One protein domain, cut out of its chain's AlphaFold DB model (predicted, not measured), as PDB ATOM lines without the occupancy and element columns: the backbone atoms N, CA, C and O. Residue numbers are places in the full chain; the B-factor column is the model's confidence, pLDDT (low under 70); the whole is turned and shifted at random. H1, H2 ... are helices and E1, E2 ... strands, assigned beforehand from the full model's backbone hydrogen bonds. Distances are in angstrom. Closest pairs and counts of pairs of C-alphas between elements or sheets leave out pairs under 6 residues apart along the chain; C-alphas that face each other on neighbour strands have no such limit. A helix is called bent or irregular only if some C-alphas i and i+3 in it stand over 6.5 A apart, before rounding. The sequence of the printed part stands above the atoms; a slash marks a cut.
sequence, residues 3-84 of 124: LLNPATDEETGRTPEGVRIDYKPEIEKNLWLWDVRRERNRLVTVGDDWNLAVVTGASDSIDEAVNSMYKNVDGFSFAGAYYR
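Overview. This is residues 3 to 84 of the 124 residues of an uncharacterized protein of Verrucomicrobia bacterium (UniProt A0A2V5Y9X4). Two small antiparallel sheets make the body, a twisted one of E3, E4, E1 and E6 and a two-stranded one of E2 and E5, and the chain turns through H1 from E1 of the first to E2 of the second. H2 makes one end of the long axis together with the link before it, and its residues 68 to 73 come near the sheet of E2 and E5; the loop around Glu 11 makes the other end. The 82 printed residues hold two named helices and six named strands, in the order E1, H1, E2, E3, E4, E5, H2, E6, a mixed class of helices and strands. The whole is compact, with a radius of gyration of the C-alphas of 13.4 A, yet only just elongated, spanning 43 by 27 by 15 A.

Along the chain. Residues 3 to 19 hold no named element. E1, residues 20 to 23, begins with C-alpha 20 at (49.305, -13.141, 16.229) and is 10.4 A long. H1, residues 25 to 30, is irregular: C-alphas 26 and 29 are 7.4 A apart. E2 is residues 31 to 33, E3 36 to 39 and E4 42 to 45. E5, residues 51 to 55, measures 11.7 A. H2, residues 62 to 73, measures 16.4 A from C-alpha 62 at (21.221, -2.891, 26.574). E6, residues 76 to 78, ends with C-alpha 78 at (45.606, -9.395, 20.152).

Arrangement. In the larger sheet, order E3, E4, E1, E6, the strands' lines turn by 99 degrees from edge to edge. E1 pairs in a staggered way: with E4 over residues 20 to 21, N 21 and O 43 being 3.0 A apart, and with E6 over residues 21 to 23, N 77 and O 22 being 2.8 A apart. E3 and E4 form a hairpin, with N 37 and O 44 at 2.9 A. E2 runs on into E3 across a break of 2 residues, at 81 degrees. E2 and E5 are antiparallel, with N 54 and O 32 at 2.8 A. Residues 3 to 4 pair antiparallel with residues 51 to 53 of E5. The closest C-alphas of E5 and H2 are those of Val 55 and Met 69, 6.5 A apart. H1 and H2 are close but not clearly touching, with the C-alphas of Ile 27 and Asn 72 5.5 A apart, at a steep tilt of 43 degrees, opposite ways. E5 and E6 are apart. In H2 every O i to N i+4 pair is within hydrogen-bond range; in H1 0 of 2 are, beside 2 of 3 O i to N i+3 pairs.

Size, cuts and confidence. The C-alphas farthest apart are those of Glu 11 and Asp 60, 44.1 A. The printed part has no cut and no long link. Mean pLDDT of the printed part is 86.0; residues 3 to 10 are under 70.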
ATOM      1  N   LEU A   3      37.588  -3.737  17.674       67.69
ATOM      2  CA  LEU A   3      38.907  -3.946  18.263       67.69
ATOM      3  C   LEU A   3      39.958  -3.312  17.355       67.69
ATOM      4  O   LEU A   3      40.026  -3.638  16.167       67.69
ATOM      5  N   LEU A   4      40.735  -2.395  17.925       66.94
ATOM      6  CA  LEU A   4      41.717  -1.571  17.224       66.94
ATOM      7  C   LEU A   4      43.132  -1.970  17.607       66.94
ATOM      8  O   LEU A   4      43.366  -2.378  18.742       66.94
ATOM      9  N   ASN A   5      44.086  -1.788  16.701       66.62
ATOM     10  CA  ASN A   5      45.496  -1.856  17.056       66.62
ATOM     11  C   ASN A   5      46.065  -0.444  17.306       66.62
ATOM     12  O   ASN A   5      46.135   0.335  16.362       66.62
ATOM     13  N   PRO A   6      46.497  -0.084  18.526       61.97
ATOM     14  CA  PRO A   6      47.218   1.155  18.792       61.97
ATOM     15  C   PRO A   6      48.705   1.054  18.445       61.97
ATOM     16  O   PRO A   6      49.354   2.084  18.309       61.97
ATOM     17  N   ALA A   7      49.256  -0.155  18.299       62.72
ATOM     18  CA  ALA A   7      50.580  -0.363  17.727       62.72
ATOM     19  C   ALA A   7      50.446  -0.355  16.200       62.72
ATOM     20  O   ALA A   7      50.551  -1.396  15.552       62.72
ATOM     21  N   THR A   8      50.107   0.808  15.649       68.62
ATOM     22  CA  THR A   8      50.078   1.030  14.206       68.62
ATOM     23  C   THR A   8      51.502   1.094  13.673       68.62
ATOM     24  O   THR A   8      52.377   1.676  14.310       68.62
ATOM     25  N   ASP A   9      51.721   0.525  12.497       67.81
ATOM     26  CA  ASP A   9      52.932   0.742  11.720       67.81
ATOM     27  C   ASP A   9      53.130   2.251  11.481       67.81
ATOM     28  O   ASP A   9      52.205   2.941  11.053       67.81
ATOM     29  N   GLU A  10      54.307   2.783  11.824       68.19
ATOM     30  CA  GLU A  10      54.563   4.233  11.820       68.19
ATOM     31  C   GLU A  10      54.578   4.834  10.406       68.19
ATOM     32  O   GLU A  10      54.318   6.027  10.243       68.19
ATOM     33  N   GLU A  11      54.855   4.023   9.382       71.62
ATOM     34  CA  GLU A  11      54.950   4.463   7.989       71.62
ATOM     35  C   GLU A  11      53.574   4.486   7.307       71.62
ATOM     36  O   GLU A  11      53.271   5.386   6.522       71.62
ATOM     37  N   THR A  12      52.712   3.520   7.637       71.19
ATOM     38  CA  THR A  12      51.416   3.310   6.966       71.19
ATOM     39  C   THR A  12      50.197   3.655   7.821       71.19
ATOM     40  O   THR A  12      49.102   3.829   7.282       71.19
ATOM     41  N   GLY A  13      50.348   3.743   9.145       72.50
ATOM     42  CA  GLY A  13      49.248   3.916  10.098       72.50
ATOM     43  C   GLY A  13      48.336   2.688  10.234       72.50
ATOM     44  O   GLY A  13      47.257   2.795  10.818       72.50
ATOM     45  N   ARG A  14      48.733   1.535   9.680       76.88
ATOM     46  CA  ARG A  14      47.936   0.298   9.638       76.88
ATOM     47  C   ARG A  14      48.350  -0.679  10.725       76.88
ATOM     48  O   ARG A  14      49.373  -0.514  11.384       76.88
ATOM     49  N   THR A  15      47.561  -1.730  10.907       80.00
ATOM     50  CA  THR A  15      47.982  -2.871  11.723       80.00
ATOM     51  C   THR A  15      49.223  -3.522  11.085       80.00
ATOM     52  O   THR A  15      49.192  -3.783   9.889       80.00
ATOM     53  N   PRO A  16      50.309  -3.820  11.821       83.44
ATOM     54  CA  PRO A  16      51.459  -4.522  11.253       83.44
ATOM     55  C   PRO A  16      51.067  -5.919  10.755       83.44
ATOM     56  O   PRO A  16      50.255  -6.595  11.392       83.44
ATOM     57  N   GLU A  17      51.652  -6.378   9.648       89.12
ATOM     58  CA  GLU A  17      51.440  -7.734   9.120       89.12
ATOM     59  C   GLU A  17      52.066  -8.798  10.044       89.12
ATOM     60  O   GLU A  17      53.135  -8.607  10.625       89.12
ATOM     61  N   GLY A  18      51.422  -9.963  10.163       89.69
ATOM     62  CA  GLY A  18      51.997 -11.129  10.841       89.69
ATOM     63  C   GLY A  18      51.827 -11.152  12.364       89.69
ATOM     64  O   GLY A  18      52.322 -12.071  13.023       89.69
ATOM     65  N   VAL A  19      51.106 -10.191  12.944       88.75
ATOM     66  CA  VAL A  19      50.811 -10.149  14.381       88.75
ATOM     67  C   VAL A  19      49.813 -11.246  14.731       88.75
ATOM     68  O   VAL A  19      48.796 -11.427  14.064       88.75
ATOM     69  N   ARG A  20      50.109 -11.998  15.792       91.06
ATOM     70  CA  ARG A  20      49.305 -13.141  16.229       91.06
ATOM     71  C   ARG A  20      47.951 -12.713  16.799       91.06
ATOM     72  O   ARG A  20      47.868 -11.759  17.573       91.06
ATOM     73  N   ILE A  21      46.934 -13.505  16.472       91.44
ATOM     74  CA  ILE A  21      45.565 -13.366  16.969       91.44
ATOM     75  C   ILE A  21      45.143 -14.687  17.597       91.44
ATOM     76  O   ILE A  21      45.262 -15.743  16.968       91.44
ATOM     77  N   ASP A  22      44.627 -14.623  18.819       92.56
ATOM     78  CA  ASP A  22      44.069 -15.773  19.523       92.56
ATOM     79  C   ASP A  22      42.657 -15.451  20.014       92.56
ATOM     80  O   ASP A  22      42.365 -14.339  20.453       92.56
ATOM     81  N   TYR A  23      41.778 -16.446  19.981       94.12
ATOM     82  CA  TYR A  23      40.465 -16.356  20.599       94.12
ATOM     83  C   TYR A  23      40.047 -17.698  21.186       94.12
ATOM     84  O   TYR A  23      40.491 -18.758  20.738       94.12
ATOM     85  N   LYS A  24      39.188 -17.657  22.203       95.19
ATOM     86  CA  LYS A  24      38.611 -18.867  22.787       95.19
ATOM     87  C   LYS A  24      37.463 -19.390  21.904       95.19
ATOM     88  O   LYS A  24      36.641 -18.582  21.472       95.19
ATOM     89  N   PRO A  25      37.351 -20.704  21.637       94.44
ATOM     90  CA  PRO A  25      36.330 -21.243  20.731       94.44
ATOM     91  C   PRO A  25      34.889 -20.819  21.060       94.44
ATOM     92  O   PRO A  25      34.077 -20.609  20.164       94.44
ATOM     93  N   GLU A  26      34.561 -20.626  22.337       95.44
ATOM     94  CA  GLU A  26      33.228 -20.223  22.790       95.44
ATOM     95  C   GLU A  26      32.766 -18.846  22.282       95.44
ATOM     96  O   GLU A  26      31.556 -18.595  22.243       95.44
ATOM     97  N   ILE A  27      33.692 -17.967  21.878       95.00
ATOM     98  CA  ILE A  27      33.353 -16.630  21.375       95.00
ATOM     99  C   ILE A  27      33.188 -16.579  19.856       95.00
ATOM    100  O   ILE A  27      32.758 -15.549  19.346       95.00
ATOM    101  N   GLU A  28      33.494 -17.660  19.131       94.31
ATOM    102  CA  GLU A  28      33.562 -17.677  17.660       94.31
ATOM    103  C   GLU A  28      32.266 -17.181  17.003       94.31
ATOM    104  O   GLU A  28      32.298 -16.353  16.101       94.31
ATOM    105  N   LYS A  29      31.105 -17.585  17.528       95.12
ATOM    106  CA  LYS A  29      29.790 -17.131  17.034       95.12
ATOM    107  C   LYS A  29      29.530 -15.625  17.196       95.12
ATOM    108  O   LYS A  29      28.620 -15.094  16.570       95.12
ATOM    109  N   ASN A  30      30.280 -14.967  18.078       96.12
ATOM    110  CA  ASN A  30      30.166 -13.546  18.406       96.12
ATOM    111  C   ASN A  30      31.380 -12.749  17.910       96.12
ATOM    112  O   ASN A  30      31.543 -11.588  18.287       96.12
ATOM    113  N   LEU A  31      32.248 -13.373  17.113       94.50
ATOM    114  CA  LEU A  31      33.488 -12.797  16.627       94.50
ATOM    115  C   LEU A  31      33.459 -12.772  15.105       94.50
ATOM    116  O   LEU A  31      33.310 -13.796  14.445       94.50
ATOM    117  N   TRP A  32      33.653 -11.587  14.549       93.69
ATOM    118  CA  TRP A  32      33.880 -11.412  13.128       93.69
ATOM    119  C   TRP A  32      35.269 -10.817  12.927       93.69
ATOM    120  O   TRP A  32      35.543  -9.717  13.403       93.69
ATOM    121  N   LEU A  33      36.140 -11.553  12.240       91.50
ATOM    122  CA  LEU A  33      37.504 -11.136  11.927       91.50
ATOM    123  C   LEU A  33      37.573 -10.591  10.501       91.50
ATOM    124  O   LEU A  33      36.957 -11.142   9.588       91.50
ATOM    125  N   TRP A  34      38.370  -9.553  10.301       87.88
ATOM    126  CA  TRP A  34      38.779  -9.078   8.982       87.88
ATOM    127  C   TRP A  34      40.279  -8.824   8.991       87.88
ATOM    128  O   TRP A  34      40.895  -8.771  10.049       87.88
ATOM    129  N   ASP A  35      40.867  -8.686   7.806       88.19
ATOM    130  CA  ASP A  35      42.305  -8.446   7.664       88.19
ATOM    131  C   ASP A  35      43.175  -9.500   8.385       88.19
ATOM    132  O   ASP A  35      44.249  -9.226   8.920       88.19
ATOM    133  N   VAL A  36      42.693 -10.747   8.408       91.38
ATOM    134  CA  VAL A  36      43.393 -11.895   8.986       91.38
ATOM    135  C   VAL A  36      43.612 -12.973   7.940       91.38
ATOM    136  O   VAL A  36      42.768 -13.219   7.075       91.38
ATOM    137  N   ARG A  37      44.726 -13.688   8.064       93.56
ATOM    138  CA  ARG A  37      44.999 -14.905   7.301       93.56
ATOM    139  C   ARG A  37      45.439 -16.025   8.221       93.56
ATOM    140  O   ARG A  37      45.920 -15.810   9.335       93.56
ATOM    141  N   ARG A  38      45.313 -17.251   7.721       93.94
ATOM    142  CA  ARG A  38      45.835 -18.427   8.406       93.94
ATOM    143  C   ARG A  38      47.279 -18.670   7.996       93.94
ATOM    144  O   ARG A  38      47.568 -18.851   6.817       93.94
ATOM    145  N   GLU A  39      48.172 -18.719   8.975       94.38
ATOM    146  CA  GLU A  39      49.564 -19.109   8.789       94.38
ATOM    147  C   GLU A  39      49.814 -20.395   9.584       94.38
ATOM    148  O   GLU A  39      49.841 -20.395  10.817       94.38
ATOM    149  N   ARG A  40      49.974 -21.529   8.888       90.44
ATOM    150  CA  ARG A  40      50.045 -22.862   9.518       90.44
ATOM    151  C   ARG A  40      48.808 -23.102  10.409       90.44
ATOM    152  O   ARG A  40      47.686 -23.091   9.913       90.44
ATOM    153  N   ASN A  41      49.001 -23.278  11.719       90.69
ATOM    154  CA  ASN A  41      47.937 -23.540  12.696       90.69
ATOM    155  C   ASN A  41      47.493 -22.298  13.490       90.69
ATOM    156  O   ASN A  41      46.756 -22.447  14.461       90.69
ATOM    157  N   ARG A  42      47.917 -21.088  13.105       91.69
ATOM    158  CA  ARG A  42      47.582 -19.834  13.804       91.69
ATOM    159  C   ARG A  42      46.958 -18.807  12.863       91.69
ATOM    160  O   ARG A  42      47.124 -18.895  11.647       91.69
ATOM    161  N   LEU A  43      46.253 -17.840  13.441       93.75
ATOM    162  CA  LEU A  43      45.777 -16.655  12.736       93.75
ATOM    163  C   LEU A  43      46.747 -15.500  12.960       93.75
ATOM    164  O   LEU A  43      47.271 -15.316  14.062       93.75
ATOM    165  N   VAL A  44      46.981 -14.750  11.891       92.81
ATOM    166  CA  VAL A  44      47.829 -13.561  11.896       92.81
ATOM    167  C   VAL A  44      47.181 -12.442  11.090       92.81
ATOM    168  O   VAL A  44      46.387 -12.712  10.185       92.81
ATOM    169  N   THR A  45      47.532 -11.202  11.403       91.06
ATOM    170  CA  THR A  45      47.128 -10.012  10.639       91.06
ATOM    171  C   THR A  45      47.719 -10.025   9.227       91.06
ATOM    172  O   THR A  45      48.817 -10.546   9.000       91.06
ATOM    173  N   VAL A  46      46.984  -9.454   8.274       90.44
ATOM    174  CA  VAL A  46      47.441  -9.192   6.899       90.44
ATOM    175  C   VAL A  46      48.018  -7.777   6.784       90.44
ATOM    176  O   VAL A  46      49.012  -7.605   6.089       90.44
ATOM    177  N   GLY A  47      47.482  -6.809   7.533       85.25
ATOM    178  CA  GLY A  47      48.042  -5.463   7.668       85.25
ATOM    179  C   GLY A  47      47.515  -4.445   6.657       85.25
ATOM    180  O   GLY A  47      48.181  -3.451   6.360       85.25
ATOM    181  N   ASP A  48      46.324  -4.680   6.109       84.19
ATOM    182  CA  ASP A  48      45.664  -3.756   5.189       84.19
ATOM    183  C   ASP A  48      44.763  -2.741   5.917       84.19
ATOM    184  O   ASP A  48      44.633  -1.603   5.463       84.19
ATOM    185  N   ASP A  49      44.195  -3.109   7.074       79.12
ATOM    186  CA  ASP A  49      43.244  -2.282   7.835       79.12
ATOM    187  C   ASP A  49      43.770  -1.925   9.249       79.12
ATOM    188  O   ASP A  49      44.652  -2.569   9.828       79.12
ATOM    189  N   TRP A  50      43.241  -0.843   9.819       75.12
ATOM    190  CA  TRP A  50      43.482  -0.385  11.196       75.12
ATOM    191  C   TRP A  50      42.532  -1.050  12.205       75.12
ATOM    192  O   TRP A  50      42.809  -1.134  13.404       75.12
ATOM    193  N   ASN A  51      41.394  -1.521  11.711       75.81
ATOM    194  CA  ASN A  51      40.450  -2.332  12.458       75.81
ATOM    195  C   ASN A  51      40.914  -3.791  12.432       75.81
ATOM    196  O   ASN A  51      41.465  -4.207  11.418       75.81
ATOM    197  N   LEU A  52      40.547  -4.623  13.417       83.12
ATOM    198  CA  LEU A  52      40.831  -6.073  13.347       83.12
ATOM    199  C   LEU A  52      39.627  -7.017  13.499       83.12
ATOM    200  O   LEU A  52      39.511  -8.029  12.804       83.12
ATOM    201  N   ALA A  53      38.751  -6.729  14.457       88.38
ATOM    202  CA  ALA A  53      37.633  -7.610  14.760       88.38
ATOM    203  C   ALA A  53      36.408  -6.869  15.307       88.38
ATOM    204  O   ALA A  53      36.529  -5.857  16.008       88.38
ATOM    205  N   VAL A  54      35.213  -7.372  14.976       91.50
ATOM    206  CA  VAL A  54      33.947  -6.967  15.589       91.50
ATOM    207  C   VAL A  54      33.582  -8.077  16.554       91.50
ATOM    208  O   VAL A  54      33.400  -9.227  16.162       91.50
ATOM    209  N   VAL A  55      33.416  -7.699  17.816       93.19
ATOM    210  CA  VAL A  55      32.841  -8.559  18.850       93.19
ATOM    211  C   VAL A  55      31.413  -8.119  19.123       93.19
ATOM    212  O   VAL A  55      31.161  -6.931  19.343       93.19
ATOM    213  N   THR A  56      30.470  -9.050  19.118       94.38
ATOM    214  CA  THR A  56      29.049  -8.773  19.357       94.38
ATOM    215  C   THR A  56      28.581  -9.345  20.694       94.38
ATOM    216  O   THR A  56      29.247 -10.163  21.327       94.38
ATOM    217  N   GLY A  57      27.436  -8.864  21.164       92.06
ATOM    218  CA  GLY A  57      26.716  -9.392  22.315       92.06
ATOM    219  C   GLY A  57      25.236  -9.091  22.135       92.06
ATOM    220  O   GLY A  57      24.880  -8.052  21.581       92.06
ATOM    221  N   ALA A  58      24.382 -10.018  22.556       89.69
ATOM    222  CA  ALA A  58      22.936  -9.909  22.414       89.69
ATOM    223  C   ALA A  58      22.250 -10.342  23.709       89.69
ATOM    224  O   ALA A  58      22.701 -11.281  24.371       89.69
ATOM    225  N   SER A  59      21.187  -9.627  24.066       87.81
ATOM    226  CA  SER A  59      20.311  -9.905  25.200       87.81
ATOM    227  C   SER A  59      19.037  -9.055  25.086       87.81
ATOM    228  O   SER A  59      18.886  -8.310  24.116       87.81
ATOM    229  N   ASP A  60      18.151  -9.147  26.075       81.50
ATOM    230  CA  ASP A  60      16.855  -8.456  26.086       81.50
ATOM    231  C   ASP A  60      16.957  -7.000  26.577       81.50
ATOM    232  O   ASP A  60      16.048  -6.195  26.368       81.50
ATOM    233  N   SER A  61      18.079  -6.630  27.201       80.62
ATOM    234  CA  SER A  61      18.384  -5.263  27.626       80.62
ATOM    235  C   SER A  61      19.754  -4.793  27.130       80.62
ATOM    236  O   SER A  61      20.651  -5.595  26.864       80.62
ATOM    237  N   ILE A  62      19.938  -3.470  27.012       83.38
ATOM    238  CA  ILE A  62      21.221  -2.891  26.574       83.38
ATOM    239  C   ILE A  62      22.342  -3.234  27.563       83.38
ATOM    240  O   ILE A  62      23.427  -3.605  27.123       83.38
ATOM    241  N   ASP A  63      22.092  -3.156  28.874       85.00
ATOM    242  CA  ASP A  63      23.099  -3.477  29.894       85.00
ATOM    243  C   ASP A  63      23.579  -4.929  29.768       85.00
ATOM    244  O   ASP A  63      24.781  -5.190  29.672       85.00
ATOM    245  N   GLU A  64      22.648  -5.878  29.649       88.69
ATOM    246  CA  GLU A  64      22.977  -7.293  29.474       88.69
ATOM    247  C   GLU A  64      23.652  -7.574  28.129       88.69
ATOM    248  O   GLU A  64      24.588  -8.374  28.072       88.69
ATOM    249  N   ALA A  65      23.240  -6.902  27.050       89.38
ATOM    250  CA  ALA A  65      23.876  -7.034  25.743       89.38
ATOM    251  C   ALA A  65      25.326  -6.523  25.770       89.38
ATOM    252  O   ALA A  65      26.229  -7.195  25.266       89.38
ATOM    253  N   VAL A  66      25.574  -5.381  26.422       90.00
ATOM    254  CA  VAL A  66      26.923  -4.843  26.640       90.00
ATOM    255  C   VAL A  66      27.733  -5.791  27.529       90.00
ATOM    256  O   VAL A  66      28.860  -6.132  27.177       90.00
ATOM    257  N   ASN A  67      27.173  -6.298  28.631       91.75
ATOM    258  CA  ASN A  67      27.828  -7.295  29.489       91.75
ATOM    259  C   ASN A  67      28.227  -8.555  28.715       91.75
ATOM    260  O   ASN A  67      29.342  -9.054  28.862       91.75
ATOM    261  N   SER A  68      27.312  -9.067  27.893       93.62
ATOM    262  CA  SER A  68      27.525 -10.229  27.032       93.62
ATOM    263  C   SER A  68      28.661  -9.976  26.037       93.62
ATOM    264  O   SER A  68      29.566 -10.797  25.904       93.62
ATOM    265  N   MET A  69      28.684  -8.794  25.420       94.75
ATOM    266  CA  MET A  69      29.752  -8.379  24.513       94.75
ATOM    267  C   MET A  69      31.122  -8.321  25.211       94.75
ATOM    268  O   MET A  69      32.085  -8.847  24.664       94.75
ATOM    269  N   TYR A  70      31.229  -7.737  26.413       93.50
ATOM    270  CA  TYR A  70      32.512  -7.670  27.136       93.50
ATOM    271  C   TYR A  70      33.027  -9.044  27.572       93.50
ATOM    272  O   TYR A  70      34.223  -9.289  27.475       93.50
ATOM    273  N   LYS A  71      32.142  -9.982  27.935       93.94
ATOM    274  CA  LYS A  71      32.549 -11.380  28.173       93.94
ATOM    275  C   LYS A  71      33.185 -12.015  26.935       93.94
ATOM    276  O   LYS A  71      34.117 -12.802  27.062       93.94
ATOM    277  N   ASN A  72      32.691 -11.679  25.741       94.56
ATOM    278  CA  ASN A  72      33.297 -12.144  24.495       94.56
ATOM    279  C   ASN A  72      34.642 -11.445  24.225       94.56
ATOM    280  O   ASN A  72      35.561 -12.088  23.729       94.56
ATOM    281  N   VAL A  73      34.790 -10.167  24.593       91.69
ATOM    282  CA  VAL A  73      36.076  -9.445  24.505       91.69
ATOM    283  C   VAL A  73      37.144 -10.109  25.382       91.69
ATOM    284  O   VAL A  73      38.262 -10.291  24.915       91.69
ATOM    285  N   ASP A  74      36.797 -10.577  26.586       90.94
ATOM    286  CA  ASP A  74      37.718 -11.314  27.476       90.94
ATOM    287  C   ASP A  74      38.198 -12.659  26.890       90.94
ATOM    288  O   ASP A  74      39.149 -13.280  27.376       90.94
ATOM    289  N   GLY A  75      37.505 -13.162  25.866       91.50
ATOM    290  CA  GLY A  75      37.893 -14.348  25.113       91.50
ATOM    291  C   GLY A  75      38.785 -14.055  23.908       91.50
ATOM    292  O   GLY A  75      39.185 -15.006  23.241       91.50
ATOM    293  N   PHE A  76      39.082 -12.791  23.609       92.00
ATOM    294  CA  PHE A  76      39.871 -12.365  22.456       92.00
ATOM    295  C   PHE A  76      41.216 -11.775  22.895       92.00
ATOM    296  O   PHE A  76      41.284 -10.983  23.831       92.00
ATOM    297  N   SER A  77      42.294 -12.140  22.204       87.75
ATOM    298  CA  SER A  77      43.647 -11.668  22.485       87.75
ATOM    299  C   SER A  77      44.342 -11.224  21.204       87.75
ATOM    300  O   SER A  77      44.453 -11.975  20.232       87.75
ATOM    301  N   PHE A  78      44.844  -9.994  21.233       85.69
ATOM    302  CA  PHE A  78      45.606  -9.395  20.152       85.69
ATOM    303  C   PHE A  78      46.565  -8.339  20.712       85.69
ATOM    304  O   PHE A  78      46.205  -7.572  21.609       85.69
ATOM    305  N   ALA A  79      47.802  -8.317  20.211       77.75
ATOM    306  CA  ALA A  79      48.833  -7.421  20.719       77.75
ATOM    307  C   ALA A  79      48.442  -5.959  20.483       77.75
ATOM    308  O   ALA A  79      48.164  -5.552  19.361       77.75
ATOM    309  N   GLY A  80      48.412  -5.181  21.562       70.62
ATOM    310  CA  GLY A  80      48.009  -3.783  21.522       70.62
ATOM    311  C   GLY A  80      46.502  -3.555  21.606       70.62
ATOM    312  O   GLY A  80      46.141  -2.441  21.918       70.62
ATOM    313  N   ALA A  81      45.624  -4.547  21.418       74.50
ATOM    314  CA  ALA A  81      44.172  -4.349  21.286       74.50
ATOM    315  C   ALA A  81      43.587  -3.200  22.139       74.50
ATOM    316  O   ALA A  81      43.494  -3.289  23.364       74.50
ATOM    317  N   TYR A  82      43.161  -2.128  21.473       79.62
ATOM    318  CA  TYR A  82      42.433  -1.023  22.072       79.62
ATOM    319  C   TYR A  82      40.955  -1.147  21.751       79.62
ATOM    320  O   TYR A  82      40.542  -1.430  20.623       79.62
ATOM    321  N   TYR A  83      40.145  -0.881  22.761       84.44
ATOM    322  CA  TYR A  83      38.710  -0.875  22.641       84.44
ATOM    323  C   TYR A  83      38.113   0.024  23.721       84.44
ATOM    324  O   TYR A  83      38.715   0.232  24.775       84.44
ATOM    325  N   ARG A  84      36.941   0.611  23.451       85.00
ATOM    326  CA  ARG A  84      36.318   1.550  24.395       85.00
ATOM    327  C   ARG A  84      36.028   0.863  25.735       85.00
ATOM    328  O   ARG A  84      35.681  -0.320  25.738       85.00
TER     329      ARG A  84